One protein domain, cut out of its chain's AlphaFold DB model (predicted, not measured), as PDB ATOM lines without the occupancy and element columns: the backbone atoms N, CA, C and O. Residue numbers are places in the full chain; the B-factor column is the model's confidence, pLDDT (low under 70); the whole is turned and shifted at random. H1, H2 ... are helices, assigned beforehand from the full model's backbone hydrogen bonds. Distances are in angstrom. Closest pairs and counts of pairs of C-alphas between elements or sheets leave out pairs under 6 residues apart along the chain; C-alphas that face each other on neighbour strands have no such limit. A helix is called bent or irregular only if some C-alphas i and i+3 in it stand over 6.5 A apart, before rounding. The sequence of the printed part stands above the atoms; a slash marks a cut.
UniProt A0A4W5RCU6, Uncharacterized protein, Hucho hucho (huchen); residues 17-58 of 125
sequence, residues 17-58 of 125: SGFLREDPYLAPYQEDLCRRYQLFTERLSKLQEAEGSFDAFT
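AT A GLANCE: This is residues 17 to 58 of the 125 residues of an uncharacterized protein of Hucho hucho (huchen) (UniProt A0A4W5RCU6). Short helix H1 leads into one long helix, H2, kinked near its start, and short helix H3 follows at its far end, the two short helices turned to one side like the ends of a bracket. The 42 printed residues, with three named helices in the order H1, H2, H3 and no named strand, are all helix in class. The whole is an extended rod, with a radius of gyration of the C-alphas of 14.3 A and spans of 38 by 16 by 13 A.

HOW THE PARTS SIT: H1, residues 17 to 22, is close but not clearly touching H2, residues 24 to 51; their closest C-alphas, of Leu 20 and Ala 27, are 6.0 A apart. They run opposite ways at a steep tilt of 57 degrees, though H2's line is a rough one. H2 is irregular, with C-alphas 28 and 31 7.9 A apart and a kink of 65 degrees near residue 31. H3, residues 54 to 58, touches H2 only at the corner, at residues 44 to 51 alone; the closest C-alphas, of Gln 48 and Phe 54, are 5.6 A apart. H1 and H3 are apart. Every O i to N i+4 pair is within hydrogen-bond range in H1 and H3, and 20 of 24 in H2.

IN THESE COORDINATES: H1 begins at C-alpha 17 (12.352, 16.809, -1.660) and is 8.8 A long. H2 measures 38.0 A from C-alpha 24 to C-alpha 51 (-2.128, 45.142, 7.468). H3, 6.5 A, ends at C-alpha 58 (-9.048, 38.798, 5.958).

THE WHOLE: The C-alphas farthest apart, of Tyr 25 and Gly 52, are 38.4 A apart. Residues 31 to 43 of H2 stand free. Both links are tight, the printed part has no cut, and no printed residue is under 70 in pLDDT.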
ATOM      1  N   SER A  17      11.897  18.172  -1.371       88.44
ATOM      2  CA  SER A  17      12.352  16.809  -1.660       88.44
ATOM      3  C   SER A  17      11.298  15.747  -1.328       88.44
ATOM      4  O   SER A  17      11.139  14.797  -2.098       88.44
ATOM      5  N   GLY A  18      10.546  15.910  -0.232       91.44
ATOM      6  CA  GLY A  18       9.393  15.073   0.092       91.44
ATOM      7  C   GLY A  18       8.299  15.190  -0.965       91.44
ATOM      8  O   GLY A  18       7.861  14.173  -1.505       91.44
ATOM      9  N   PHE A  19       7.954  16.421  -1.344       90.31
ATOM     10  CA  PHE A  19       6.953  16.711  -2.373       90.31
ATOM     11  C   PHE A  19       7.297  16.090  -3.739       90.31
ATOM     12  O   PHE A  19       6.461  15.434  -4.356       90.31
ATOM     13  N   LEU A  20       8.550  16.210  -4.191       93.25
ATOM     14  CA  LEU A  20       9.006  15.615  -5.456       93.25
ATOM     15  C   LEU A  20       9.092  14.084  -5.416       93.25
ATOM     16  O   LEU A  20       9.053  13.433  -6.458       93.25
ATOM     17  N   ARG A  21       9.225  13.486  -4.228       93.38
ATOM     18  CA  ARG A  21       9.166  12.028  -4.069       93.38
ATOM     19  C   ARG A  21       7.734  11.510  -4.189       93.38
ATOM     20  O   ARG A  21       7.543  10.412  -4.703       93.38
ATOM     21  N   GLU A  22       6.757  12.272  -3.701       95.69
ATOM     22  CA  GLU A  22       5.334  11.949  -3.847       95.69
ATOM     23  C   GLU A  22       4.862  12.124  -5.293       95.69
ATOM     24  O   GLU A  22       4.135  11.268  -5.799       95.69
ATOM     25  N   ASP A  23       5.337  13.171  -5.978       94.94
ATOM     26  CA  ASP A  23       5.057  13.407  -7.395       94.94
ATOM     27  C   ASP A  23       6.337  13.670  -8.222       94.94
ATOM     28  O   ASP A  23       6.736  14.820  -8.448       94.94
ATOM     29  N   PRO A  24       6.976  12.602  -8.741       94.81
ATOM     30  CA  PRO A  24       8.193  12.718  -9.544       94.81
ATOM     31  C   PRO A  24       8.019  13.469 -10.868       94.81
ATOM     32  O   PRO A  24       9.006  13.951 -11.429       94.81
ATOM     33  N   TYR A  25       6.791  13.596 -11.390       96.19
ATOM     34  CA  TYR A  25       6.549  14.314 -12.645       96.19
ATOM     35  C   TYR A  25       6.787  15.823 -12.514       96.19
ATOM     36  O   TYR A  25       6.935  16.510 -13.527       96.19
ATOM     37  N   LEU A  26       6.869  16.339 -11.284       93.75
ATOM     38  CA  LEU A  26       7.103  17.750 -11.001       93.75
ATOM     39  C   LEU A  26       8.585  18.135 -10.937       93.75
ATOM     40  O   LEU A  26       8.893  19.327 -10.945       93.75
ATOM     41  N   ALA A  27       9.507  17.165 -10.944       92.44
ATOM     42  CA  ALA A  27      10.948  17.423 -10.865       92.44
ATOM     43  C   ALA A  27      11.473  18.413 -11.930       92.44
ATOM     44  O   ALA A  27      12.248  19.301 -11.569       92.44
ATOM     45  N   PRO A  28      11.027  18.369 -13.206       95.94
ATOM     46  CA  PRO A  28      11.451  19.350 -14.209       95.94
ATOM     47  C   PRO A  28      11.008  20.793 -13.916       95.94
ATOM     48  O   PRO A  28      11.541  21.718 -14.519       95.94
ATOM     49  N   TYR A  29      10.044  20.997 -13.013       94.56
ATOM     50  CA  TYR A  29       9.449  22.300 -12.689       94.56
ATOM     51  C   TYR A  29       9.868  22.830 -11.310       94.56
ATOM     52  O   TYR A  29       9.297  23.809 -10.827       94.56
ATOM     53  N   GLN A  30      10.853  22.205 -10.657       91.06
ATOM     54  CA  GLN A  30      11.290  22.577  -9.306       91.06
ATOM     55  C   GLN A  30      11.679  24.061  -9.179       91.06
ATOM     56  O   GLN A  30      11.328  24.710  -8.196       91.06
ATOM     57  N   GLU A  31      12.335  24.627 -10.196       91.25
ATOM     58  CA  GLU A  31      12.757  26.032 -10.198       91.25
ATOM     59  C   GLU A  31      11.550  26.979 -10.200       91.25
ATOM     60  O   GLU A  31      11.506  27.949  -9.440       91.25
ATOM     61  N   ASP A  32      10.524  26.659 -10.993       93.75
ATOM     62  CA  ASP A  32       9.276  27.420 -11.032       93.75
ATOM     63  C   ASP A  32       8.521  27.346  -9.702       93.75
ATOM     64  O   ASP A  32       7.927  28.339  -9.271       93.75
ATOM     65  N   LEU A  33       8.537  26.187  -9.039       92.38
ATOM     66  CA  LEU A  33       7.923  26.008  -7.723       92.38
ATOM     67  C   LEU A  33       8.624  26.871  -6.669       92.38
ATOM     68  O   LEU A  33       7.954  27.643  -5.980       92.38
ATOM     69  N   CYS A  34       9.957  26.819  -6.607       92.06
ATOM     70  CA  CYS A  34      10.751  27.667  -5.716       92.06
ATOM     71  C   CYS A  34      10.481  29.153  -5.974       92.06
ATOM     72  O   CYS A  34      10.148  29.893  -5.047       92.06
ATOM     73  N   ARG A  35      10.505  29.586  -7.240       94.12
ATOM     74  CA  ARG A  35      10.216  30.976  -7.618       94.12
ATOM     75  C   ARG A  35       8.820  31.420  -7.175       94.12
ATOM     76  O   ARG A  35       8.646  32.530  -6.669       94.12
ATOM     77  N   ARG A  36       7.794  30.584  -7.365       95.12
ATOM     78  CA  ARG A  36       6.422  30.894  -6.921       95.12
ATOM     79  C   ARG A  36       6.340  31.019  -5.406       95.12
ATOM     80  O   ARG A  36       5.661  31.924  -4.925       95.12
ATOM     81  N   TYR A  37       7.033  30.150  -4.677       94.75
ATOM     82  CA  TYR A  37       7.060  30.179  -3.220       94.75
ATOM     83  C   TYR A  37       7.768  31.425  -2.674       94.75
ATOM     84  O   TYR A  37       7.257  32.074  -1.762       94.75
ATOM     85  N   GLN A  38       8.880  31.837  -3.286       93.56
ATOM     86  CA  GLN A  38       9.536  33.105  -2.961       93.56
ATOM     87  C   GLN A  38       8.601  34.296  -3.172       93.56
ATOM     88  O   GLN A  38       8.411  35.104  -2.267       93.56
ATOM     89  N   LEU A  39       7.956  34.377  -4.340       95.25
ATOM     90  CA  LEU A  39       7.010  35.452  -4.642       95.25
ATOM     91  C   LEU A  39       5.807  35.452  -3.691       95.25
ATOM     92  O   LEU A  39       5.281  36.513  -3.355       95.25
ATOM     93  N   PHE A  40       5.334  34.273  -3.284       95.19
ATOM     94  CA  PHE A  40       4.300  34.138  -2.262       95.19
ATOM     95  C   PHE A  40       4.782  34.697  -0.921       95.19
ATOM     96  O   PHE A  40       4.093  35.528  -0.336       95.19
ATOM     97  N   THR A  41       5.975  34.303  -0.478       94.62
ATOM     98  CA  THR A  41       6.558  34.712   0.807       94.62
ATOM     99  C   THR A  41       6.813  36.219   0.850       94.62
ATOM    100  O   THR A  41       6.464  36.880   1.825       94.62
ATOM    101  N   GLU A  42       7.336  36.791  -0.236       95.19
ATOM    102  CA  GLU A  42       7.530  38.235  -0.382       95.19
ATOM    103  C   GLU A  42       6.199  38.994  -0.278       95.19
ATOM    104  O   GLU A  42       6.088  39.978   0.455       95.19
ATOM    105  N   ARG A  43       5.164  38.536  -0.993       95.62
ATOM    106  CA  ARG A  43       3.832  39.160  -0.960       95.62
ATOM    107  C   ARG A  43       3.173  39.027   0.403       95.62
ATOM    108  O   ARG A  43       2.575  39.992   0.867       95.62
ATOM    109  N   LEU A  44       3.287  37.859   1.033       95.31
ATOM    110  CA  LEU A  44       2.760  37.610   2.367       95.31
ATOM    111  C   LEU A  44       3.423  38.538   3.387       95.31
ATOM    112  O   LEU A  44       2.716  39.179   4.155       95.31
ATOM    113  N   SER A  45       4.749  38.686   3.322       94.56
ATOM    114  CA  SER A  45       5.502  39.607   4.175       94.56
ATOM    115  C   SER A  45       5.034  41.055   4.001       94.56
ATOM    116  O   SER A  45       4.632  41.689   4.973       94.56
ATOM    117  N   LYS A  46       4.959  41.552   2.756       96.06
ATOM    118  CA  LYS A  46       4.464  42.914   2.466       96.06
ATOM    119  C   LYS A  46       3.032  43.139   2.950       96.06
ATOM    120  O   LYS A  46       2.703  44.215   3.436       96.06
ATOM    121  N   LEU A  47       2.170  42.133   2.808       94.94
ATOM    122  CA  LEU A  47       0.789  42.193   3.279       94.94
ATOM    123  C   LEU A  47       0.727  42.243   4.806       94.94
ATOM    124  O   LEU A  47      -0.004  43.058   5.357       94.94
ATOM    125  N   GLN A  48       1.503  41.408   5.495       94.88
ATOM    126  CA  GLN A  48       1.568  41.415   6.955       94.88
ATOM    127  C   GLN A  48       2.168  42.714   7.500       94.88
ATOM    128  O   GLN A  48       1.697  43.197   8.523       94.88
ATOM    129  N   GLU A  49       3.152  43.302   6.820       95.06
ATOM    130  CA  GLU A  49       3.706  44.614   7.172       95.06
ATOM    131  C   GLU A  49       2.657  45.728   7.018       95.06
ATOM    132  O   GLU A  49       2.512  46.566   7.907       95.06
ATOM    133  N   ALA A  50       1.887  45.716   5.924       92.38
ATOM    134  CA  ALA A  50       0.882  46.741   5.638       92.38
ATOM    135  C   ALA A  50      -0.382  46.634   6.514       92.38
ATOM    136  O   ALA A  50      -0.932  47.651   6.930       92.38
ATOM    137  N   GLU A  51      -0.848  45.415   6.791       92.00
ATOM    138  CA  GLU A  51      -2.128  45.142   7.468       92.00
ATOM    139  C   GLU A  51      -1.940  44.680   8.928       92.00
ATOM    140  O   GLU A  51      -2.902  44.389   9.640       92.00
ATOM    141  N   GLY A  52      -0.693  44.556   9.389       92.44
ATOM    142  CA  GLY A  52      -0.300  44.063  10.713       92.44
ATOM    143  C   GLY A  52      -0.342  42.537  10.862       92.44
ATOM    144  O   GLY A  52       0.455  41.959  11.601       92.44
ATOM    145  N   SER A  53      -1.255  41.851  10.171       93.12
ATOM    146  CA  SER A  53      -1.275  40.386  10.073       93.12
ATOM    147  C   SER A  53      -2.148  39.909   8.910       93.12
ATOM    148  O   SER A  53      -3.038  40.623   8.450       93.12
ATOM    149  N   PHE A  54      -1.952  38.659   8.479       92.75
ATOM    150  CA  PHE A  54      -2.809  38.039   7.461       92.75
ATOM    151  C   PHE A  54      -4.275  37.947   7.918       92.75
ATOM    152  O   PHE A  54      -5.199  38.150   7.140       92.75
ATOM    153  N   ASP A  55      -4.489  37.693   9.204       95.25
ATOM    154  CA  ASP A  55      -5.812  37.571   9.814       95.25
ATOM    155  C   ASP A  55      -6.523  38.931   9.985       95.25
ATOM    156  O   ASP A  55      -7.745  39.034   9.903       95.25
ATOM    157  N   ALA A  56      -5.768  40.019  10.165       93.06
ATOM    158  CA  ALA A  56      -6.319  41.373  10.104       93.06
ATOM    159  C   ALA A  56      -6.787  41.723   8.682       93.06
ATOM    160  O   ALA A  56      -7.897  42.232   8.515       93.06
ATOM    161  N   PHE A  57      -5.999  41.362   7.665       94.25
ATOM    162  CA  PHE A  57      -6.356  41.562   6.260       94.25
ATOM    163  C   PHE A  57      -7.662  40.843   5.874       94.25
ATOM    164  O   PHE A  57      -8.559  41.446   5.274       94.25
ATOM    165  N   THR A  58      -7.826  39.572   6.263       95.75
ATOM    166  CA  THR A  58      -9.048  38.798   5.958       95.75
ATOM    167  C   THR A  58     -10.293  39.334   6.673       95.75
ATOM    168  O   THR A  58     -11.415  39.092   6.223       95.75
TER     169      THR A  58